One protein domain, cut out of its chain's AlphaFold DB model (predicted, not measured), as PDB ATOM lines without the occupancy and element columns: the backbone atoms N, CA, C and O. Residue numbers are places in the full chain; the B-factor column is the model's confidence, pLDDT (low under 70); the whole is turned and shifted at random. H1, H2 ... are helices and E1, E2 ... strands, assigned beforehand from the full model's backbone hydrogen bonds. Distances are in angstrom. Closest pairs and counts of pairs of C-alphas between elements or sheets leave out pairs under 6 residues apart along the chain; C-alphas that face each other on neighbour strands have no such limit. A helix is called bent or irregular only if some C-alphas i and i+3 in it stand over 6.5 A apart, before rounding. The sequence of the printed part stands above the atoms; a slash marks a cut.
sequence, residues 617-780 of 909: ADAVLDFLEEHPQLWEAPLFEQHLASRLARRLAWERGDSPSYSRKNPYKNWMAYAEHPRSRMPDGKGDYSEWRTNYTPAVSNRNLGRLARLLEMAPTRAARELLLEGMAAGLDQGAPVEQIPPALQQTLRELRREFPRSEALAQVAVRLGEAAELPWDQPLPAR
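AT A GLANCE: This is residues 617 to 780 of the 909 residues of the protein "Putative membrane-bound dehydrogenase domain-containing protein" of Aliifodinibius roseus (UniProt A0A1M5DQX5). A small ribbon of two strands, E1 and E2, joins a body of helices to a long arm that has H4 near its far end and makes the length of the whole. In the body H3, H5 and H6 form an up-and-down bundle, each running against the one before it in the chain; the hairpin of H7 and H8 packs on H5 and H6, and H1 packs on H5. The printed part has 164 residues, mostly helix in its named elements, in the order H1 H2 H3 E1 H4 E2 H5 H6 H7 H8; the sheet E1 - E2 is antiparallel. The whole is loose, with a radius of gyration of the C-alphas of 19.3 A, and only just elongated, spanning 60 by 40 by 32 A.

IN THESE COORDINATES: E1 is residues 653 to 657, 10.3 A, and E2 residues 689 to 692, 8.7 A. H5, residues 694 to 710, runs 24.4 A from C-alpha 694 at (-26.679, 25.799, 0.461). H3, residues 634 to 650, measures 24.1 A, with a kink of 36 degrees near residue 641. H6 is residues 714 to 728, 20.6 A; H7 residues 739 to 751, 18.4 A; H8 residues 756 to 769, ending at (-11.804, 26.169, -4.709). H1 is residues 617 to 626, beginning at (-24.355, 39.909, 9.963); H2 is residues 628 to 632 and H4 residues 663 to 671. H3, H4 and H8 are irregular: C-alphas 638 and 641 are 7.2 A apart, 665 and 668 7.2 A, 764 and 767 9.1 A.

HOW THE PARTS SIT: E1 and E2 are antiparallel at 153 degrees, with N 657 and O 689 within hydrogen-bond range at 2.8 A. The closest C-alphas of E1 and H5 are Gly 653 and Val 696, 5.6 A. H5 is the hub: it touches H3 (Leu 648 and Asn 700, closest C-alphas, 5.2 A; shallow tilt of 25 degrees, opposite ways), H7 (Ala 705 and Leu 741, 4.4 A) and H1 (Glu 625 and Met 710, 6.6 A). H3 touches H6, closest C-alphas Ser 642 and Gly 723, 4.1 A. H8 touches H6, closest C-alphas Ala 725 and Val 761, 4.7 A, at a steep tilt of 50 degrees. H2 is close to H3 but not clearly touching, and H4 touches no helix. Every O i to N i+4 pair is within range in H1, H5, H6 and H7; H3 has 10 of 13, H8 7 of 10, H4 2 of 5 beside 3 of 6 O i to N i+3 pairs, H2 0 of 1 beside 2 of 2.

THE WHOLE: The C-alphas farthest apart, Met 668 and Arg 780, are 62.7 A apart. The printed part has no cut. The link H4 to E2 is long; residues 671 to 677 stand free. pLDDT is under 70 in residues 661 to 684 and 774 to 780.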
ATOM      1  N   ALA A 617     -25.744  39.991  10.438       95.50
ATOM      2  CA  ALA A 617     -24.355  39.909   9.963       95.50
ATOM      3  C   ALA A 617     -23.959  40.958   8.902       95.50
ATOM      4  O   ALA A 617     -22.820  41.417   8.917       95.50
ATOM      5  N   ASP A 618     -24.859  41.349   7.993       95.81
ATOM      6  CA  ASP A 618     -24.530  42.364   6.978       95.81
ATOM      7  C   ASP A 618     -24.335  43.749   7.609       95.81
ATOM      8  O   ASP A 618     -23.382  44.433   7.253       95.81
ATOM      9  N   ALA A 619     -25.128  44.106   8.628       95.69
ATOM     10  CA  ALA A 619     -24.951  45.355   9.372       95.69
ATOM     11  C   ALA A 619     -23.608  45.396  10.122       95.69
ATOM     12  O   ALA A 619     -22.988  46.451  10.238       95.69
ATOM     13  N   VAL A 620     -23.126  44.245  10.608       97.31
ATOM     14  CA  VAL A 620     -21.785  44.131  11.209       97.31
ATOM     15  C   VAL A 620     -20.692  44.387  10.168       97.31
ATOM     16  O   VAL A 620     -19.717  45.076  10.463       97.31
ATOM     17  N   LEU A 621     -20.837  43.852   8.953       97.69
ATOM     18  CA  LEU A 621     -19.866  44.053   7.874       97.69
ATOM     19  C   LEU A 621     -19.876  45.489   7.344       97.69
ATOM     20  O   LEU A 621     -18.805  46.054   7.150       97.69
ATOM     21  N   ASP A 622     -21.057  46.089   7.176       97.44
ATOM     22  CA  ASP A 622     -21.206  47.505   6.822       97.44
ATOM     23  C   ASP A 622     -20.501  48.387   7.859       97.44
ATOM     24  O   ASP A 622     -19.702  49.256   7.517       97.44
ATOM     25  N   PHE A 623     -20.705  48.090   9.144       97.31
ATOM     26  CA  PHE A 623     -20.038  48.792  10.232       97.31
ATOM     27  C   PHE A 623     -18.505  48.671  10.186       97.31
ATOM     28  O   PHE A 623     -17.822  49.660  10.454       97.31
ATOM     29  N   LEU A 624     -17.952  47.495   9.859       97.06
ATOM     30  CA  LEU A 624     -16.500  47.313   9.719       97.06
ATOM     31  C   LEU A 624     -15.935  48.088   8.522       97.06
ATOM     32  O   LEU A 624     -14.847  48.653   8.627       97.06
ATOM     33  N   GLU A 625     -16.671  48.150   7.414       96.69
ATOM     34  CA  GLU A 625     -16.287  48.920   6.227       96.69
ATOM     35  C   GLU A 625     -16.307  50.434   6.495       96.69
ATOM     36  O   GLU A 625     -15.398  51.154   6.084       96.69
ATOM     37  N   GLU A 626     -17.289  50.918   7.262       97.25
ATOM     38  CA  GLU A 626     -17.372  52.316   7.706       97.25
ATOM     39  C   GLU A 626     -16.271  52.708   8.711       97.25
ATOM     40  O   GLU A 626     -15.991  53.897   8.895       97.25
ATOM     41  N   HIS A 627     -15.648  51.729   9.374       97.12
ATOM     42  CA  HIS A 627     -14.676  51.945  10.449       97.12
ATOM     43  C   HIS A 627     -13.364  51.175  10.218       97.12
ATOM     44  O   HIS A 627     -12.980  50.344  11.050       97.12
ATOM     45  N   PRO A 628     -12.617  51.478   9.139       95.50
ATOM     46  CA  PRO A 628     -11.408  50.741   8.771       95.50
ATOM     47  C   PRO A 628     -10.305  50.780   9.840       95.50
ATOM     48  O   PRO A 628      -9.494  49.862   9.917       95.50
ATOM     49  N   GLN A 629     -10.296  51.783  10.721       94.12
ATOM     50  CA  GLN A 629      -9.367  51.867  11.853       94.12
ATOM     51  C   GLN A 629      -9.480  50.689  12.835       94.12
ATOM     52  O   GLN A 629      -8.555  50.447  13.603       94.12
ATOM     53  N   LEU A 630     -10.596  49.948  12.836       96.12
ATOM     54  CA  LEU A 630     -10.743  48.758  13.678       96.12
ATOM     55  C   LEU A 630      -9.756  47.654  13.291       96.12
ATOM     56  O   LEU A 630      -9.329  46.910  14.164       96.12
ATOM     57  N   TRP A 631      -9.334  47.585  12.026       93.12
ATOM     58  CA  TRP A 631      -8.317  46.630  11.578       93.12
ATOM     59  C   TRP A 631      -6.935  46.880  12.186       93.12
ATOM     60  O   TRP A 631      -6.122  45.964  12.226       93.12
ATOM     61  N   GLU A 632      -6.675  48.100  12.655       91.12
ATOM     62  CA  GLU A 632      -5.422  48.483  13.317       91.12
ATOM     63  C   GLU A 632      -5.504  48.330  14.846       91.12
ATOM     64  O   GLU A 632      -4.508  48.509  15.547       91.12
ATOM     65  N   ALA A 633      -6.687  48.013  15.388       95.44
ATOM     66  CA  ALA A 633      -6.886  47.860  16.820       95.44
ATOM     67  C   ALA A 633      -6.366  46.489  17.301       95.44
ATOM     68  O   ALA A 633      -6.871  45.460  16.835       95.44
ATOM     69  N   PRO A 634      -5.449  46.435  18.292       94.31
ATOM     70  CA  PRO A 634      -4.879  45.171  18.773       94.31
ATOM     71  C   PRO A 634      -5.927  44.153  19.234       94.31
ATOM     72  O   PRO A 634      -5.806  42.967  18.946       94.31
ATOM     73  N   LEU A 635      -6.998  44.618  19.887       96.75
ATOM     74  CA  LEU A 635      -8.112  43.763  20.302       96.75
ATOM     75  C   LEU A 635      -8.803  43.084  19.116       96.75
ATOM     76  O   LEU A 635      -9.133  41.899  19.190       96.75
ATOM     77  N   PHE A 636      -9.041  43.824  18.031       97.19
ATOM     78  CA  PHE A 636      -9.705  43.268  16.859       97.19
ATOM     79  C   PHE A 636      -8.813  42.242  16.169       97.19
ATOM     80  O   PHE A 636      -9.261  41.125  15.910       97.19
ATOM     81  N   GLU A 637      -7.550  42.601  15.938       92.81
ATOM     82  CA  GLU A 637      -6.556  41.743  15.297       92.81
ATOM     83  C   GLU A 637      -6.356  40.437  16.080       92.81
ATOM     84  O   GLU A 637      -6.514  39.350  15.527       92.81
ATOM     85  N   GLN A 638      -6.086  40.531  17.386       91.44
ATOM     86  CA  GLN A 638      -5.697  39.377  18.201       91.44
ATOM     87  C   GLN A 638      -6.885  38.525  18.660       91.44
ATOM     88  O   GLN A 638      -6.731  37.322  18.880       91.44
ATOM     89  N   HIS A 639      -8.078  39.116  18.819       95.88
ATOM     90  CA  HIS A 639      -9.205  38.415  19.439       95.88
ATOM     91  C   HIS A 639     -10.467  38.320  18.577       95.88
ATOM     92  O   HIS A 639     -11.257  37.404  18.815       95.88
ATOM     93  N   LEU A 640     -10.706  39.188  17.592       98.19
ATOM     94  CA  LEU A 640     -12.016  39.243  16.923       98.19
ATOM     95  C   LEU A 640     -11.983  38.799  15.460       98.19
ATOM     96  O   LEU A 640     -12.846  38.021  15.061       98.19
ATOM     97  N   ALA A 641     -10.988  39.221  14.676       97.31
ATOM     98  CA  ALA A 641     -10.941  39.001  13.229       97.31
ATOM     99  C   ALA A 641     -11.030  37.511  12.852       97.31
ATOM    100  O   ALA A 641     -11.950  37.090  12.146       97.31
ATOM    101  N   SER A 642     -10.126  36.686  13.393       97.44
ATOM    102  CA  SER A 642     -10.111  35.239  13.130       97.44
ATOM    103  C   SER A 642     -11.397  34.549  13.613       97.44
ATOM    104  O   SER A 642     -11.959  33.697  12.922       97.44
ATOM    105  N   ARG A 643     -11.952  34.961  14.763       98.31
ATOM    106  CA  ARG A 643     -13.214  34.408  15.284       98.31
ATOM    107  C   ARG A 643     -14.412  34.761  14.401       98.31
ATOM    108  O   ARG A 643     -15.255  33.897  14.164       98.31
ATOM    109  N   LEU A 644     -14.465  35.983  13.873       98.44
ATOM    110  CA  LEU A 644     -15.503  36.420  12.942       98.44
ATOM    111  C   LEU A 644     -15.454  35.599  11.647       98.44
ATOM    112  O   LEU A 644     -16.480  35.069  11.219       98.44
ATOM    113  N   ALA A 645     -14.259  35.412  11.078       98.31
ATOM    114  CA  ALA A 645     -14.090  34.565   9.904       98.31
ATOM    115  C   ALA A 645     -14.488  33.108  10.189       98.31
ATOM    116  O   ALA A 645     -15.239  32.496   9.426       98.31
ATOM    117  N   ARG A 646     -14.071  32.570  11.342       97.69
ATOM    118  CA  ARG A 646     -14.451  31.231  11.803       97.69
ATOM    119  C   ARG A 646     -15.963  31.069  11.939       97.69
ATOM    120  O   ARG A 646     -16.503  30.045  11.526       97.69
ATOM    121  N   ARG A 647     -16.651  32.067  12.498       96.00
ATOM    122  CA  ARG A 647     -18.110  32.070  12.695       96.00
ATOM    123  C   ARG A 647     -18.864  32.013  11.371       96.00
ATOM    124  O   ARG A 647     -19.815  31.239  11.268       96.00
ATOM    125  N   LEU A 648     -18.448  32.809  10.384       96.44
ATOM    126  CA  LEU A 648     -19.061  32.827   9.052       96.44
ATOM    127  C   LEU A 648     -18.744  31.546   8.266       96.44
ATOM    128  O   LEU A 648     -19.617  31.012   7.594       96.44
ATOM    129  N   ALA A 649     -17.526  31.015   8.386       95.12
ATOM    130  CA  ALA A 649     -17.130  29.781   7.704       95.12
ATOM    131  C   ALA A 649     -17.838  28.537   8.260       95.12
ATOM    132  O   ALA A 649     -18.161  27.622   7.504       95.12
ATOM    133  N   TRP A 650     -18.069  28.496   9.579       93.75
ATOM    134  CA  TRP A 650     -18.713  27.358  10.233       93.75
ATOM    135  C   TRP A 650     -20.230  27.330  10.007       93.75
ATOM    136  O   TRP A 650     -20.795  26.271   9.734       93.75
ATOM    137  N   GLU A 651     -20.922  28.469  10.112       93.12
ATOM    138  CA  GLU A 651     -22.378  28.509   9.943       93.12
ATOM    139  C   GLU A 651     -22.776  28.289   8.486       93.12
ATOM    140  O   GLU A 651     -22.871  29.207   7.673       93.12
ATOM    141  N   ARG A 652     -23.045  27.027   8.177       90.00
ATOM    142  CA  ARG A 652     -23.457  26.575   6.851       90.00
ATOM    143  C   ARG A 652     -24.916  26.139   6.829       90.00
ATOM    144  O   ARG A 652     -25.306  25.424   5.919       90.00
ATOM    145  N   GLY A 653     -25.704  26.531   7.831       88.06
ATOM    146  CA  GLY A 653     -27.016  25.967   8.121       88.06
ATOM    147  C   GLY A 653     -27.871  26.797   9.065       88.06
ATOM    148  O   GLY A 653     -27.331  27.602   9.815       88.06
ATOM    149  N   ASP A 654     -29.183  26.555   9.059       82.31
ATOM    150  CA  ASP A 654     -30.160  27.345   9.832       82.31
ATOM    151  C   ASP A 654     -30.330  26.878  11.286       82.31
ATOM    152  O   ASP A 654     -30.979  27.539  12.094       82.31
ATOM    153  N   SER A 655     -29.793  25.709  11.644       80.44
ATOM    154  CA  SER A 655     -29.912  25.176  13.003       80.44
ATOM    155  C   SER A 655     -28.688  24.339  13.373       80.44
ATOM    156  O   SER A 655     -28.453  23.290  12.755       80.44
ATOM    157  N   PRO A 656     -27.883  24.780  14.356       86.31
ATOM    158  CA  PRO A 656     -26.890  23.926  14.975       86.31
ATOM    159  C   PRO A 656     -27.572  22.922  15.915       86.31
ATOM    160  O   PRO A 656     -28.556  23.234  16.578       86.31
ATOM    161  N   SER A 657     -27.043  21.708  15.988       86.06
ATOM    162  CA  SER A 657     -27.503  20.664  16.902       86.06
ATOM    163  C   SER A 657     -26.341  19.787  17.360       86.06
ATOM    164  O   SER A 657     -25.306  19.690  16.700       86.06
ATOM    165  N   TYR A 658     -26.514  19.134  18.500       85.75
ATOM    166  CA  TYR A 658     -25.670  18.039  18.961       85.75
ATOM    167  C   TYR A 658     -26.576  16.954  19.539       85.75
ATOM    168  O   TYR A 658     -27.720  17.217  19.908       85.75
ATOM    169  N   SER A 659     -26.082  15.724  19.617       81.00
ATOM    170  CA  SER A 659     -26.815  14.616  20.222       81.00
ATOM    171  C   SER A 659     -26.005  13.966  21.331       81.00
ATOM    172  O   SER A 659     -24.777  13.900  21.281       81.00
ATOM    173  N   ARG A 660     -26.702  13.475  22.356       75.94
ATOM    174  CA  ARG A 660     -26.125  12.582  23.361       75.94
ATOM    175  C   ARG A 660     -26.110  11.162  22.786       75.94
ATOM    176  O   ARG A 660     -27.132  10.687  22.287       75.94
ATOM    177  N   LYS A 661     -24.963  10.480  22.839       69.06
ATOM    178  CA  LYS A 661     -24.832   9.045  22.544       69.06
ATOM    179  C   LYS A 661     -25.844   8.292  23.425       69.06
ATOM    180  O   LYS A 661     -25.982   8.610  24.602       69.06
ATOM    181  N   ASN A 662     -26.572   7.328  22.852       62.56
ATOM    182  CA  ASN A 662     -27.672   6.644  23.541       62.56
ATOM    183  C   ASN A 662     -27.181   5.982  24.853       62.56
ATOM    184  O   ASN A 662     -26.397   5.029  24.770       62.56
ATOM    185  N   PRO A 663     -27.647   6.437  26.036       56.44
ATOM    186  CA  PRO A 663     -27.166   5.928  27.320       56.44
ATOM    187  C   PRO A 663     -27.583   4.467  27.572       56.44
ATOM    188  O   PRO A 663     -26.814   3.705  28.151       56.44
ATOM    189  N   TYR A 664     -28.730   4.027  27.040       52.50
ATOM    190  CA  TYR A 664     -29.266   2.672  27.234       52.50
ATOM    191  C   TYR A 664     -28.428   1.566  26.585       52.50
ATOM    192  O   TYR A 664     -28.481   0.421  27.021       52.50
ATOM    193  N   LYS A 665     -27.682   1.872  25.515       53.72
ATOM    194  CA  LYS A 665     -26.928   0.861  24.748       53.72
ATOM    195  C   LYS A 665     -25.469   0.726  25.164       53.72
ATOM    196  O   LYS A 665     -24.816  -0.220  24.739       53.72
ATOM    197  N   ASN A 666     -24.947   1.686  25.920       55.28
ATOM    198  CA  ASN A 666     -23.507   1.816  26.110       55.28
ATOM    199  C   ASN A 666     -23.040   1.303  27.477       55.28
ATOM    200  O   ASN A 666     -21.871   0.961  27.612       55.28
ATOM    201  N   TRP A 667     -23.925   1.210  28.478       57.56
ATOM    202  CA  TRP A 667     -23.525   0.867  29.847       57.56
ATOM    203  C   TRP A 667     -22.877  -0.524  29.966       57.56
ATOM    204  O   TRP A 667     -21.878  -0.643  30.666       57.56
ATOM    205  N   MET A 668     -23.360  -1.547  29.240       56.34
ATOM    206  CA  MET A 668     -22.765  -2.899  29.263       56.34
ATOM    207  C   MET A 668     -21.335  -2.899  28.698       56.34
ATOM    208  O   MET A 668     -20.431  -3.473  29.293       56.34
ATOM    209  N   ALA A 669     -21.096  -2.169  27.601       56.03
ATOM    210  CA  ALA A 669     -19.756  -1.998  27.031       56.03
ATOM    211  C   ALA A 669     -18.830  -1.148  27.927       56.03
ATOM    212  O   ALA A 669     -17.618  -1.356  27.948       56.03
ATOM    213  N   TYR A 670     -19.389  -0.194  28.683       55.34
ATOM    214  CA  TYR A 670     -18.665   0.583  29.696       55.34
ATOM    215  C   TYR A 670     -18.284  -0.261  30.918       55.34
ATOM    216  O   TYR A 670     -17.213  -0.052  31.484       55.34
ATOM    217  N   ALA A 671     -19.135  -1.199  31.332       55.03
ATOM    218  CA  ALA A 671     -18.882  -2.054  32.486       55.03
ATOM    219  C   ALA A 671     -17.673  -2.990  32.263       55.03
ATOM    220  O   ALA A 671     -16.920  -3.269  33.194       55.03
ATOM    221  N   GLU A 672     -17.416  -3.384  31.012       51.66
ATOM    222  CA  GLU A 672     -16.287  -4.238  30.611       51.66
ATOM    223  C   GLU A 672     -14.962  -3.472  30.367       51.66
ATOM    224  O   GLU A 672     -13.905  -4.089  30.173       51.66
ATOM    225  N   HIS A 673     -14.964  -2.130  30.357       52.06
ATOM    226  CA  HIS A 673     -13.799  -1.308  29.992       52.06
ATOM    227  C   HIS A 673     -13.506  -0.175  31.003       52.06
ATOM    228  O   HIS A 673     -14.339   0.698  31.228       52.06
ATOM    229  N   PRO A 674     -12.282  -0.085  31.575       53.25
ATOM    230  CA  PRO A 674     -11.898   1.018  32.460       53.25
ATOM    231  C   PRO A 674     -12.041   2.400  31.798       53.25
ATOM    232  O   PRO A 674     -11.757   2.542  30.609       53.25
ATOM    233  N   ARG A 675     -12.346   3.441  32.596       51.75
ATOM    234  CA  ARG A 675     -12.570   4.855  32.183       51.75
ATOM    235  C   ARG A 675     -11.573   5.426  31.157       51.75
ATOM    236  O   ARG A 675     -11.917   6.340  30.420       51.75
ATOM    237  N   SER A 676     -10.341   4.918  31.110       47.31
ATOM    238  CA  SER A 676      -9.270   5.374  30.213       47.31
ATOM    239  C   SER A 676      -9.165   4.607  28.885       47.31
ATOM    240  O   SER A 676      -8.228   4.854  28.130       47.31
ATOM    241  N   ARG A 677     -10.039   3.625  28.625       46.41
ATOM    242  CA  ARG A 677      -9.944   2.689  27.485       46.41
ATOM    243  C   ARG A 677     -11.139   2.734  26.531       46.41
ATOM    244  O   ARG A 677     -11.259   1.857  25.683       46.41
ATOM    245  N   MET A 678     -12.002   3.743  26.650       50.69
ATOM    246  CA  MET A 678     -13.141   3.886  25.744       50.69
ATOM    247  C   MET A 678     -12.666   4.012  24.288       50.69
ATOM    248  O   MET A 678     -11.746   4.795  24.023       50.69
ATOM    249  N   PRO A 679     -13.261   3.262  23.342       38.88
ATOM    250  CA  PRO A 679     -12.887   3.360  21.938       38.88
ATOM    251  C   PRO A 679     -13.251   4.757  21.442       38.88
ATOM    252  O   PRO A 679     -14.414   5.107  21.550       38.88
ATOM    253  N   ASP A 680     -12.281   5.491  20.879       49.56
ATOM    254  CA  ASP A 680     -12.359   6.852  20.297       49.56
ATOM    255  C   ASP A 680     -11.923   8.043  21.179       49.56
ATOM    256  O   ASP A 680     -11.572   9.086  20.625       49.56
ATOM    257  N   GLY A 681     -11.872   7.916  22.511       46.81
ATOM    258  CA  GLY A 681     -11.511   9.030  23.407       46.81
ATOM    259  C   GLY A 681     -12.448  10.252  23.335       46.81
ATOM    260  O   GLY A 681     -12.114  11.308  23.876       46.81
ATOM    261  N   LYS A 682     -13.610  10.137  22.674       53.41
ATOM    262  CA  LYS A 682     -14.612  11.196  22.514       53.41
ATOM    263  C   LYS A 682     -15.729  11.017  23.547       53.41
ATOM    264  O   LYS A 682     -16.200   9.907  23.780       53.41
ATOM    265  N   GLY A 683     -16.168  12.125  24.151       61.75
ATOM    266  CA  GLY A 683     -17.203  12.143  25.192       61.75
ATOM    267  C   GLY A 683     -18.592  11.663  24.741       61.75
ATOM    268  O   GLY A 683     -18.789  11.142  23.641       61.75
ATOM    269  N   ASP A 684     -19.582  11.873  25.608       69.56
ATOM    270  CA  ASP A 684     -20.965  11.409  25.403       69.56
ATOM    271  C   ASP A 684     -21.745  12.200  24.372       69.56
ATOM    272  O   ASP A 684     -22.810  11.776  23.935       69.56
ATOM    273  N   TYR A 685     -21.249  13.373  24.024       76.81
ATOM    274  CA  TYR A 685     -21.925  14.295  23.140       76.81
ATOM    275  C   TYR A 685     -21.235  14.260  21.789       76.81
ATOM    276  O   TYR A 685     -20.004  14.228  21.704       76.81
ATOM    277  N   SER A 686     -22.031  14.254  20.722       75.88
ATOM    278  CA  SER A 686     -21.498  14.543  19.405       75.88
ATOM    279  C   SER A 686     -20.869  15.935  19.416       75.88
ATOM    280  O   SER A 686     -21.284  16.822  20.163       75.88
ATOM    281  N   GLU A 687     -19.910  16.155  18.526       79.50
ATOM    282  CA  GLU A 687     -19.538  17.518  18.163       79.50
ATOM    283  C   GLU A 687     -20.780  18.262  17.640       79.50
ATOM    284  O   GLU A 687     -21.727  17.642  17.132       79.50
ATOM    285  N   TRP A 688     -20.778  19.586  17.784       86.50
ATOM    286  CA  TRP A 688     -21.804  20.434  17.191       86.50
ATOM    287  C   TRP A 688     -21.842  20.249  15.673       86.50
ATOM    288  O   TRP A 688     -20.809  20.236  15.003       86.50
ATOM    289  N   ARG A 689     -23.048  20.143  15.121       83.88
ATOM    290  CA  ARG A 689     -23.305  20.021  13.687       83.88
ATOM    291  C   ARG A 689     -24.265  21.107  13.253       83.88
ATOM    292  O   ARG A 689     -25.307  21.290  13.865       83.88
ATOM    293  N   THR A 690     -23.940  21.794  12.172       81.88
ATOM    294  CA  THR A 690     -24.877  22.683  11.485       81.88
ATOM    295  C   THR A 690     -25.574  21.899  10.383       81.88
ATOM    296  O   THR A 690     -24.893  21.264   9.571       81.88
ATOM    297  N   ASN A 691     -26.901  21.952  10.319       82.25
ATOM    298  CA  ASN A 691     -27.649  21.341   9.219       82.25
ATOM    299  C   ASN A 691     -27.384  22.108   7.923       82.25
ATOM    300  O   ASN A 691     -27.831  23.238   7.804       82.25
ATOM    301  N   TYR A 692     -26.646  21.524   6.977       87.81
ATOM    302  CA  TYR A 692     -26.232  22.231   5.764       87.81
ATOM    303  C   TYR A 692     -27.421  22.778   4.957       87.81
ATOM    304  O   TYR A 692     -28.283  22.022   4.513       87.81
ATOM    305  N   THR A 693     -27.409  24.088   4.718       91.38
ATOM    306  CA  THR A 693     -28.311  24.812   3.824       91.38
ATOM    307  C   THR A 693     -27.457  25.544   2.785       91.38
ATOM    308  O   THR A 693     -26.783  26.519   3.142       91.38
ATOM    309  N   PRO A 694     -27.500  25.162   1.491       89.75
ATOM    310  CA  PRO A 694     -26.679  25.799   0.461       89.75
ATOM    311  C   PRO A 694     -26.797  27.328   0.429       89.75
ATOM    312  O   PRO A 694     -25.799  28.025   0.276       89.75
ATOM    313  N   ALA A 695     -28.005  27.863   0.640       92.19
ATOM    314  CA  ALA A 695     -28.250  29.304   0.660       92.19
ATOM    315  C   ALA A 695     -27.527  30.019   1.816       92.19
ATOM    316  O   ALA A 695     -26.960  31.092   1.611       92.19
ATOM    317  N   VAL A 696     -27.515  29.423   3.014       92.81
ATOM    318  CA  VAL A 696     -26.814  29.967   4.191       92.81
ATOM    319  C   VAL A 696     -25.309  29.897   3.982       92.81
ATOM    320  O   VAL A 696     -24.629  30.909   4.144       92.81
ATOM    321  N   SER A 697     -24.812  28.734   3.550       93.06
ATOM    322  CA  SER A 697     -23.401  28.524   3.220       93.06
ATOM    323  C   SER A 697     -22.920  29.547   2.184       93.06
ATOM    324  O   SER A 697     -21.991  30.304   2.446       93.06
ATOM    325  N   ASN A 698     -23.612  29.668   1.046       94.06
ATOM    326  CA  ASN A 698     -23.260  30.610  -0.017       94.06
ATOM    327  C   ASN A 698     -23.305  32.073   0.465       94.06
ATOM    328  O   ASN A 698     -22.411  32.859   0.159       94.06
ATOM    329  N   ARG A 699     -24.304  32.451   1.272       95.56
ATOM    330  CA  ARG A 699     -24.390  33.799   1.850       95.56
ATOM    331  C   ARG A 699     -23.202  34.101   2.769       95.56
ATOM    332  O   ARG A 699     -22.561  35.136   2.611       95.56
ATOM    333  N   ASN A 700     -22.884  33.207   3.702       96.00
ATOM    334  CA  ASN A 700     -21.814  33.431   4.675       96.00
ATOM    335  C   ASN A 700     -20.409  33.333   4.058       96.00
ATOM    336  O   ASN A 700     -19.529  34.117   4.406       96.00
ATOM    337  N   LEU A 701     -20.212  32.458   3.072       96.00
ATOM    338  CA  LEU A 701     -18.995  32.436   2.260       96.00
ATOM    339  C   LEU A 701     -18.853  33.707   1.402       96.00
ATOM    340  O   LEU A 701     -17.745  34.204   1.217       96.00
ATOM    341  N   GLY A 702     -19.958  34.285   0.919       97.31
ATOM    342  CA  GLY A 702     -19.939  35.570   0.210       97.31
ATOM    343  C   GLY A 702     -19.543  36.725   1.133       97.31
ATOM    344  O   GLY A 702     -18.722  37.565   0.774       97.31
ATOM    345  N   ARG A 703     -20.055  36.715   2.366       98.00
ATOM    346  CA  ARG A 703     -19.656  37.641   3.438       98.00
ATOM    347  C   ARG A 703     -18.169  37.531   3.788       98.00
ATOM    348  O   ARG A 703     -17.529  38.550   4.022       98.00
ATOM    349  N   LEU A 704     -17.608  36.321   3.776       98.00
ATOM    350  CA  LEU A 704     -16.169  36.101   3.965       98.00
ATOM    351  C   LEU A 704     -15.318  36.718   2.854       98.00
ATOM    352  O   LEU A 704     -14.272  37.280   3.161       98.00
ATOM    353  N   ALA A 705     -15.768  36.658   1.597       97.94
ATOM    354  CA  ALA A 705     -15.088  37.329   0.485       97.94
ATOM    355  C   ALA A 705     -14.972  38.835   0.750       97.94
ATOM    356  O   ALA A 705     -13.876  39.389   0.755       97.94
ATOM    357  N   ARG A 706     -16.103  39.457   1.105       97.69
ATOM    358  CA  ARG A 706     -16.170  40.876   1.472       97.69
ATOM    359  C   ARG A 706     -15.235  41.198   2.645       97.69
ATOM    360  O   ARG A 706     -14.520  42.191   2.609       97.69
ATOM    361  N   LEU A 707     -15.207  40.353   3.679       97.56
ATOM    362  CA  LEU A 707     -14.344  40.543   4.851       97.56
ATOM    363  C   LEU A 707     -12.845  40.439   4.507       97.56
ATOM    364  O   LEU A 707     -12.048  41.216   5.025       97.56
ATOM    365  N   LEU A 708     -12.462  39.512   3.621       97.44
ATOM    366  CA  LEU A 708     -11.088  39.369   3.122       97.44
ATOM    367  C   LEU A 708     -10.647  40.578   2.282       97.44
ATOM    368  O   LEU A 708      -9.494  40.995   2.382       97.44
ATOM    369  N   GLU A 709     -11.555  41.149   1.488       95.75
ATOM    370  CA  GLU A 709     -11.307  42.358   0.692       95.75
ATOM    371  C   GLU A 709     -11.134  43.606   1.569       95.75
ATOM    372  O   GLU A 709     -10.257  44.427   1.299       95.75
ATOM    373  N   MET A 710     -11.911  43.724   2.654       95.38
ATOM    374  CA  MET A 710     -11.785  44.818   3.629       95.38
ATOM    375  C   MET A 710     -10.450  44.809   4.384       95.38
ATOM    376  O   MET A 710      -9.988  45.865   4.816       95.38
ATOM    377  N   ALA A 711      -9.846  43.636   4.591       93.94
ATOM    378  CA  ALA A 711      -8.631  43.506   5.385       93.94
ATOM    379  C   ALA A 711      -7.448  44.250   4.718       93.94
ATOM    380  O   ALA A 711      -7.024  43.883   3.610       93.94
ATOM    381  N   PRO A 712      -6.873  45.278   5.378       88.00
ATOM    382  CA  PRO A 712      -5.946  46.210   4.731       88.00
ATOM    383  C   PRO A 712      -4.523  45.660   4.597       88.00
ATOM    384  O   PRO A 712      -3.751  46.135   3.766       88.00
ATOM    385  N   THR A 713      -4.156  44.667   5.411       85.75
ATOM    386  CA  THR A 713      -2.798  44.115   5.468       85.75
ATOM    387  C   THR A 713      -2.786  42.617   5.196       85.75
ATOM    388  O   THR A 713      -3.768  41.907   5.420       85.75
ATOM    389  N   ARG A 714      -1.624  42.109   4.769       86.31
ATOM    390  CA  ARG A 714      -1.391  40.665   4.644       86.31
ATOM    391  C   ARG A 714      -1.658  39.929   5.959       86.31
ATOM    392  O   ARG A 714      -2.313  38.901   5.930       86.31
ATOM    393  N   ALA A 715      -1.187  40.455   7.092       81.69
ATOM    394  CA  ALA A 715      -1.379  39.822   8.398       81.69
ATOM    395  C   ALA A 715      -2.869  39.677   8.749       81.69
ATOM    396  O   ALA A 715      -3.309  38.591   9.112       81.69
ATOM    397  N   ALA A 716      -3.664  40.731   8.532       88.25
ATOM    398  CA  ALA A 716      -5.108  40.673   8.735       88.25
ATOM    399  C   ALA A 716      -5.775  39.623   7.828       88.25
ATOM    400  O   ALA A 716      -6.609  38.849   8.295       88.25
ATOM    401  N   ARG A 717      -5.378  39.538   6.550       94.12
ATOM    402  CA  ARG A 717      -5.887  38.516   5.616       94.12
ATOM    403  C   ARG A 717      -5.508  37.096   6.044       94.12
ATOM    404  O   ARG A 717      -6.360  36.216   5.987       94.12
ATOM    405  N   GLU A 718      -4.277  36.869   6.501       91.00
ATOM    406  CA  GLU A 718      -3.830  35.562   7.014       91.00
ATOM    407  C   GLU A 718      -4.651  35.149   8.250       91.00
ATOM    408  O   GLU A 718      -5.182  34.043   8.276       91.00
ATOM    409  N   LEU A 719      -4.888  36.056   9.208       92.75
ATOM    410  CA  LEU A 719      -5.723  35.786  10.392       92.75
ATOM    411  C   LEU A 719      -7.167  35.401  10.030       92.75
ATOM    412  O   LEU A 719      -7.757  34.504  10.645       92.75
ATOM    413  N   LEU A 720      -7.752  36.068   9.031       98.12
ATOM    414  CA  LEU A 720      -9.074  35.709   8.514       98.12
ATOM    415  C   LEU A 720      -9.061  34.332   7.847       98.12
ATOM    416  O   LEU A 720      -9.988  33.553   8.061       98.12
ATOM    417  N   LEU A 721      -8.026  34.009   7.065       97.56
ATOM    418  CA  LEU A 721      -7.877  32.699   6.426       97.56
ATOM    419  C   LEU A 721      -7.688  31.579   7.459       97.56
ATOM    420  O   LEU A 721      -8.291  30.520   7.313       97.56
ATOM    421  N   GLU A 722      -6.927  31.810   8.529       95.69
ATOM    422  CA  GLU A 722      -6.785  30.872   9.652       95.69
ATOM    423  C   GLU A 722      -8.132  30.614  10.334       95.69
ATOM    424  O   GLU A 722      -8.528  29.467  10.558       95.69
ATOM    425  N   GLY A 723      -8.877  31.688  10.612       97.19
ATOM    426  CA  GLY A 723     -10.226  31.601  11.162       97.19
ATOM    427  C   GLY A 723     -11.169  30.831  10.242       97.19
ATOM    428  O   GLY A 723     -11.865  29.911  10.677       97.19
ATOM    429  N   MET A 724     -11.148  31.160   8.950       97.44
ATOM    430  CA  MET A 724     -11.928  30.488   7.918       97.44
ATOM    431  C   MET A 724     -11.592  28.994   7.845       97.44
ATOM    432  O   MET A 724     -12.510  28.179   7.851       97.44
ATOM    433  N   ALA A 725     -10.312  28.612   7.848       95.88
ATOM    434  CA  ALA A 725      -9.890  27.211   7.870       95.88
ATOM    435  C   ALA A 725     -10.433  26.478   9.109       95.88
ATOM    436  O   ALA A 725     -11.059  25.425   8.975       95.88
ATOM    437  N   ALA A 726     -10.290  27.073  10.298       94.00
ATOM    438  CA  ALA A 726     -10.808  26.505  11.543       94.00
ATOM    439  C   ALA A 726     -12.343  26.373  11.561       94.00
ATOM    440  O   ALA A 726     -12.885  25.506  12.248       94.00
ATOM    441  N   GLY A 727     -13.059  27.244  10.845       93.44
ATOM    442  CA  GLY A 727     -14.511  27.160  10.696       93.44
ATOM    443  C   GLY A 727     -14.926  26.093   9.686       93.44
ATOM    444  O   GLY A 727     -15.867  25.347   9.934       93.44
ATOM    445  N   LEU A 728     -14.189  25.968   8.581       92.62
ATOM    446  CA  LEU A 728     -14.449  24.971   7.544       92.62
ATOM    447  C   LEU A 728     -14.215  23.532   8.025       92.62
ATOM    448  O   LEU A 728     -14.946  22.644   7.581       92.62
ATOM    449  N   ASP A 729     -13.270  23.325   8.951       88.62
ATOM    450  CA  ASP A 729     -13.043  22.043   9.644       88.62
ATOM    451  C   ASP A 729     -14.277  21.533  10.396       88.62
ATOM    452  O   ASP A 729     -14.407  20.339  10.654       88.62
ATOM    453  N   GLN A 730     -15.175  22.437  10.783       82.00
ATOM    454  CA  GLN A 730     -16.293  22.144  11.665       82.00
ATOM    455  C   GLN A 730     -17.596  22.111  10.872       82.00
ATOM    456  O   GLN A 730     -17.995  23.120  10.311       82.00
ATOM    457  N   GLY A 731     -18.324  20.995  10.842       74.19
ATOM    458  CA  GLY A 731     -19.620  20.887  10.149       74.19
ATOM    459  C   GLY A 731     -19.552  20.219   8.770       74.19
ATOM    460  O   GLY A 731     -18.629  19.464   8.482       74.19
ATOM    461  N   ALA A 732     -20.581  20.426   7.943       79.06
ATOM    462  CA  ALA A 732     -20.736  19.723   6.666       79.06
ATOM    463  C   ALA A 732     -19.792  20.251   5.563       79.06
ATOM    464  O   ALA A 732     -19.531  21.452   5.536       79.06
ATOM    465  N   PRO A 733     -19.326  19.405   4.624       82.75
ATOM    466  CA  PRO A 733     -18.516  19.846   3.487       82.75
ATOM    467  C   PRO A 733     -19.175  20.977   2.685       82.75
ATOM    468  O   PRO A 733     -20.398  21.040   2.568       82.75
ATOM    469  N   VAL A 734     -18.361  21.866   2.113       87.75
ATOM    470  CA  VAL A 734     -18.851  22.924   1.219       87.75
ATOM    471  C   VAL A 734     -19.103  22.330  -0.163       87.75
ATOM    472  O   VAL A 734     -18.184  21.805  -0.779       87.75
ATOM    473  N   GLU A 735     -20.333  22.437  -0.663       85.69
ATOM    474  CA  GLU A 735     -20.688  21.928  -1.998       85.69
ATOM    475  C   GLU A 735     -20.477  22.973  -3.101       85.69
ATOM    476  O   GLU A 735     -20.154  22.630  -4.236       85.69
ATOM    477  N   GLN A 736     -20.663  24.256  -2.776       87.31
ATOM    478  CA  GLN A 736     -20.548  25.360  -3.723       87.31
ATOM    479  C   GLN A 736     -19.883  26.571  -3.072       87.31
ATOM    480  O   GLN A 736     -20.194  26.935  -1.938       87.31
ATOM    481  N   ILE A 737     -19.003  27.223  -3.833       91.12
ATOM    482  CA  ILE A 737     -18.343  28.466  -3.444       91.12
ATOM    483  C   ILE A 737     -18.957  29.628  -4.235       91.12
ATOM    484  O   ILE A 737     -19.090  29.525  -5.458       91.12
ATOM    485  N   PRO A 738     -19.311  30.744  -3.578       95.00
ATOM    486  CA  PRO A 738     -19.763  31.943  -4.268       95.00
ATOM    487  C   PRO A 738     -18.681  32.481  -5.217       95.00
ATOM    488  O   PRO A 738     -17.513  32.533  -4.823       95.00
ATOM    489  N   PRO A 739     -19.042  32.986  -6.413       94.38
ATOM    490  CA  PRO A 739     -18.070  33.538  -7.361       94.38
ATOM    491  C   PRO A 739     -17.172  34.631  -6.770       94.38
ATOM    492  O   PRO A 739     -15.987  34.675  -7.086       94.38
ATOM    493  N   ALA A 740     -17.719  35.471  -5.882       95.00
ATOM    494  CA  ALA A 740     -16.957  36.502  -5.179       95.00
ATOM    495  C   ALA A 740     -15.801  35.885  -4.379       95.00
ATOM    496  O   ALA A 740     -14.648  36.204  -4.633       95.00
ATOM    497  N   LEU A 741     -16.090  34.908  -3.512       96.44
ATOM    498  CA  LEU A 741     -15.060  34.241  -2.713       96.44
ATOM    499  C   LEU A 741     -14.041  33.513  -3.591       96.44
ATOM    500  O   LEU A 741     -12.844  33.576  -3.323       96.44
ATOM    501  N   GLN A 742     -14.488  32.844  -4.655       94.56
ATOM    502  CA  GLN A 742     -13.582  32.164  -5.577       94.56
ATOM    503  C   GLN A 742     -12.599  33.148  -6.235       94.56
ATOM    504  O   GLN A 742     -11.406  32.856  -6.346       94.56
ATOM    505  N   GLN A 743     -13.083  34.324  -6.637       93.62
ATOM    506  CA  GLN A 743     -12.250  35.386  -7.191       93.62
ATOM    507  C   GLN A 743     -11.259  35.918  -6.149       93.62
ATOM    508  O   GLN A 743     -10.057  35.936  -6.424       93.62
ATOM    509  N   THR A 744     -11.728  36.252  -4.943       95.44
ATOM    510  CA  THR A 744     -10.875  36.731  -3.846       95.44
ATOM    511  C   THR A 744      -9.769  35.718  -3.524       95.44
ATOM    512  O   THR A 744      -8.599  36.080  -3.436       95.44
ATOM    513  N   LEU A 745     -10.082  34.419  -3.431       94.56
ATOM    514  CA  LEU A 745      -9.083  33.374  -3.162       94.56
ATOM    515  C   LEU A 745      -8.044  33.241  -4.291       94.56
ATOM    516  O   LEU A 745      -6.864  33.005  -4.017       94.56
ATOM    517  N   ARG A 746      -8.439  33.413  -5.561       91.62
ATOM    518  CA  ARG A 746      -7.505  33.416  -6.705       91.62
ATOM    519  C   ARG A 746      -6.562  34.614  -6.671       91.62
ATOM    520  O   ARG A 746      -5.387  34.469  -7.013       91.62
ATOM    521  N   GLU A 747      -7.055  35.778  -6.273       90.88
ATOM    522  CA  GLU A 747      -6.242  36.984  -6.099       90.88
ATOM    523  C   GLU A 747      -5.259  36.817  -4.939       90.88
ATOM    524  O   GLU A 747      -4.053  36.977  -5.136       90.88
ATOM    525  N   LEU A 748      -5.740  36.340  -3.790       90.56
ATOM    526  CA  LEU A 748      -4.914  36.006  -2.629       90.56
ATOM    527  C   LEU A 748      -3.842  34.961  -2.958       90.56
ATOM    528  O   LEU A 748      -2.713  35.068  -2.494       90.56
ATOM    529  N   ARG A 749      -4.145  33.968  -3.802       88.25
ATOM    530  CA  ARG A 749      -3.160  32.975  -4.267       88.25
ATOM    531  C   ARG A 749      -2.037  33.615  -5.080       88.25
ATOM    532  O   ARG A 749      -0.893  33.167  -4.985       88.25
ATOM    533  N   ARG A 750      -2.349  34.628  -5.892       85.56
ATOM    534  CA  ARG A 750      -1.351  35.375  -6.676       85.56
ATOM    535  C   ARG A 750      -0.511  36.284  -5.785       85.56
ATOM    536  O   ARG A 750       0.693  36.373  -5.996       85.56
ATOM    537  N   GLU A 751      -1.140  36.928  -4.807       82.62
ATOM    538  CA  GLU A 751      -0.484  37.846  -3.871       82.62
ATOM    539  C   GLU A 751       0.389  37.095  -2.847       82.62
ATOM    540  O   GLU A 751       1.530  37.479  -2.589       82.62
ATOM    541  N   PHE A 752      -0.112  35.975  -2.316       82.88
ATOM    542  CA  PHE A 752       0.494  35.184  -1.240       82.88
ATOM    543  C   PHE A 752       0.672  33.709  -1.642       82.88
ATOM    544  O   PHE A 752       0.079  32.802  -1.047       82.88
ATOM    545  N   PRO A 753       1.547  33.400  -2.614       75.50
ATOM    546  CA  PRO A 753       1.684  32.050  -3.156       75.50
ATOM    547  C   PRO A 753       2.314  31.035  -2.175       75.50
ATOM    548  O   PRO A 753       2.515  29.873  -2.524       75.50
ATOM    549  N   ARG A 754       2.646  31.440  -0.948       78.94
ATOM    550  CA  ARG A 754       3.161  30.561   0.117       78.94
ATOM    551  C   ARG A 754       2.347  30.644   1.416       78.94
ATOM    552  O   ARG A 754       2.830  30.184   2.440       78.94
ATOM    553  N   SER A 755       1.154  31.247   1.392       83.62
ATOM    554  CA  SER A 755       0.277  31.280   2.571       83.62
ATOM    555  C   SER A 755      -0.179  29.861   2.926       83.62
ATOM    556  O   SER A 755      -0.835  29.184   2.127       83.62
ATOM    557  N   GLU A 756       0.177  29.412   4.129       86.56
ATOM    558  CA  GLU A 756      -0.271  28.130   4.666       86.56
ATOM    559  C   GLU A 756      -1.773  28.167   4.969       86.56
ATOM    560  O   GLU A 756      -2.493  27.238   4.608       86.56
ATOM    561  N   ALA A 757      -2.263  29.265   5.551       88.12
ATOM    562  CA  ALA A 757      -3.676  29.446   5.863       88.12
ATOM    563  C   ALA A 757      -4.552  29.376   4.601       88.12
ATOM    564  O   ALA A 757      -5.576  28.691   4.585       88.12
ATOM    565  N   LEU A 758      -4.118  29.992   3.493       92.38
ATOM    566  CA  LEU A 758      -4.810  29.899   2.207       92.38
ATOM    567  C   LEU A 758      -4.827  28.466   1.660       92.38
ATOM    568  O   LEU A 758      -5.852  28.011   1.150       92.38
ATOM    569  N   ALA A 759      -3.708  27.745   1.767       88.88
ATOM    570  CA  ALA A 759      -3.644  26.341   1.369       88.88
ATOM    571  C   ALA A 759      -4.593  25.481   2.216       88.88
ATOM    572  O   ALA A 759      -5.340  24.663   1.682       88.88
ATOM    573  N   GLN A 760      -4.628  25.722   3.525       92.00
ATOM    574  CA  GLN A 760      -5.530  25.068   4.464       92.00
ATOM    575  C   GLN A 760      -7.009  25.316   4.133       92.00
ATOM    576  O   GLN A 760      -7.795  24.364   4.146       92.00
ATOM    577  N   VAL A 761      -7.383  26.556   3.801       94.88
ATOM    578  CA  VAL A 761      -8.727  26.908   3.320       94.88
ATOM    579  C   VAL A 761      -9.053  26.150   2.035       94.88
ATOM    580  O   VAL A 761     -10.089  25.494   1.954       94.88
ATOM    581  N   ALA A 762      -8.156  26.174   1.051       91.25
ATOM    582  CA  ALA A 762      -8.375  25.515  -0.231       91.25
ATOM    583  C   ALA A 762      -8.554  23.999  -0.107       91.25
ATOM    584  O   ALA A 762      -9.450  23.442  -0.730       91.25
ATOM    585  N   VAL A 763      -7.751  23.339   0.733       90.50
ATOM    586  CA  VAL A 763      -7.879  21.899   1.006       90.50
ATOM    587  C   VAL A 763      -9.264  21.565   1.562       90.50
ATOM    588  O   VAL A 763      -9.881  20.599   1.122       90.50
ATOM    589  N   ARG A 764      -9.783  22.377   2.490       91.88
ATOM    590  CA  ARG A 764     -11.099  22.160   3.121       91.88
ATOM    591  C   ARG A 764     -12.271  22.480   2.197       91.88
ATOM    592  O   ARG A 764     -13.351  21.921   2.357       91.88
ATOM    593  N   LEU A 765     -12.054  23.375   1.240       91.44
ATOM    594  CA  LEU A 765     -12.992  23.675   0.162       91.44
ATOM    595  C   LEU A 765     -12.930  22.639  -0.976       91.44
ATOM    596  O   LEU A 765     -13.855  22.562  -1.781       91.44
ATOM    597  N   GLY A 766     -11.870  21.829  -1.036       87.31
ATOM    598  CA  GLY A 766     -11.695  20.766  -2.021       87.31
ATOM    599  C   GLY A 766     -11.623  21.284  -3.459       87.31
ATOM    600  O   GLY A 766     -11.130  22.381  -3.731       87.31
ATOM    601  N   GLU A 767     -12.133  20.484  -4.398       74.62
ATOM    602  CA  GLU A 767     -12.151  20.821  -5.831       74.62
ATOM    603  C   GLU A 767     -12.921  22.116  -6.130       74.62
ATOM    604  O   GLU A 767     -12.593  22.816  -7.087       74.62
ATOM    605  N   ALA A 768     -13.875  22.495  -5.273       74.88
ATOM    606  CA  ALA A 768     -14.681  23.696  -5.463       74.88
ATOM    607  C   ALA A 768     -13.849  24.994  -5.434       74.88
ATOM    608  O   ALA A 768     -14.260  25.999  -6.017       74.88
ATOM    609  N   ALA A 769     -12.672  24.992  -4.791       78.69
ATOM    610  CA  ALA A 769     -11.804  26.169  -4.709       78.69
ATOM    611  C   ALA A 769     -11.223  26.597  -6.070       78.69
ATOM    612  O   ALA A 769     -10.927  27.778  -6.247       78.69
ATOM    613  N   GLU A 770     -11.058  25.664  -7.020       81.00
ATOM    614  CA  GLU A 770     -10.484  25.895  -8.360       81.00
ATOM    615  C   GLU A 770      -9.250  26.827  -8.355       81.00
ATOM    616  O   GLU A 770      -9.153  27.792  -9.131       81.00
ATOM    617  N   LEU A 771      -8.317  26.566  -7.434       80.25
ATOM    618  CA  LEU A 771      -7.080  27.329  -7.302       80.25
ATOM    619  C   LEU A 771      -5.944  26.670  -8.102       80.25
ATOM    620  O   LEU A 771      -5.764  25.455  -8.013       80.25
ATOM    621  N   PRO A 772      -5.133  27.453  -8.841       75.44
ATOM    622  CA  PRO A 772      -4.026  26.939  -9.646       75.44
ATOM    623  C   PRO A 772      -2.808  26.601  -8.767       75.44
ATOM    624  O   PRO A 772      -1.824  27.345  -8.704       75.44
ATOM    625  N   TRP A 773      -2.891  25.500  -8.018       70.75
ATOM    626  CA  TRP A 773      -1.794  25.000  -7.172       70.75
ATOM    627  C   TRP A 773      -0.646  24.383  -7.977       70.75
ATOM    628  O   TRP A 773       0.487  24.350  -7.506       70.75
ATOM    629  N   ASP A 774      -0.943  23.929  -9.190       65.12
ATOM    630  CA  ASP A 774      -0.045  23.297 -10.154       65.12
ATOM    631  C   ASP A 774       0.844  24.291 -10.921       65.12
ATOM    632  O   ASP A 774       1.815  23.893 -11.567       65.12
ATOM    633  N   GLN A 775       0.553  25.592 -10.832       63.78
ATOM    634  CA  GLN A 775       1.388  26.620 -11.442       63.78
ATOM    635  C   GLN A 775       2.684  26.826 -10.640       63.78
ATOM    636  O   GLN A 775       2.632  26.966  -9.411       63.78
ATOM    637  N   PRO A 776       3.853  26.888 -11.309       56.97
ATOM    638  CA  PRO A 776       5.117  27.163 -10.640       56.97
ATOM    639  C   PRO A 776       5.032  28.495  -9.892       56.97
ATOM    640  O   PRO A 776       4.551  29.492 -10.435       56.97
ATOM    641  N   LEU A 777       5.490  28.497  -8.634       55.41
ATOM    642  CA  LEU A 777       5.507  29.698  -7.802       55.41
ATOM    643  C   LEU A 777       6.209  30.828  -8.573       55.41
ATOM    644  O   LEU A 777       7.304  30.594  -9.096       55.41
ATOM    645  N   PRO A 778       5.617  32.034  -8.663       50.34
ATOM    646  CA  PRO A 778       6.254  33.135  -9.364       50.34
ATOM    647  C   PRO A 778       7.637  33.392  -8.760       50.34
ATOM    648  O   PRO A 778       7.808  33.394  -7.537       50.34
ATOM    649  N   ALA A 779       8.637  33.587  -9.623       48.53
ATOM    650  CA  ALA A 779       9.947  34.035  -9.177       48.53
ATOM    651  C   ALA A 779       9.763  35.338  -8.385       48.53
ATOM    652  O   ALA A 779       9.034  36.227  -8.834       48.53
ATOM    653  N   ARG A 780      10.394  35.437  -7.202       45.56
ATOM    654  CA  ARG A 780      10.371  36.662  -6.384       45.56
ATOM    655  C   ARG A 780      10.660  37.862  -7.306       45.56
ATOM    656  O   ARG A 780      11.630  37.781  -8.069       45.56
TER     657      ARG A 780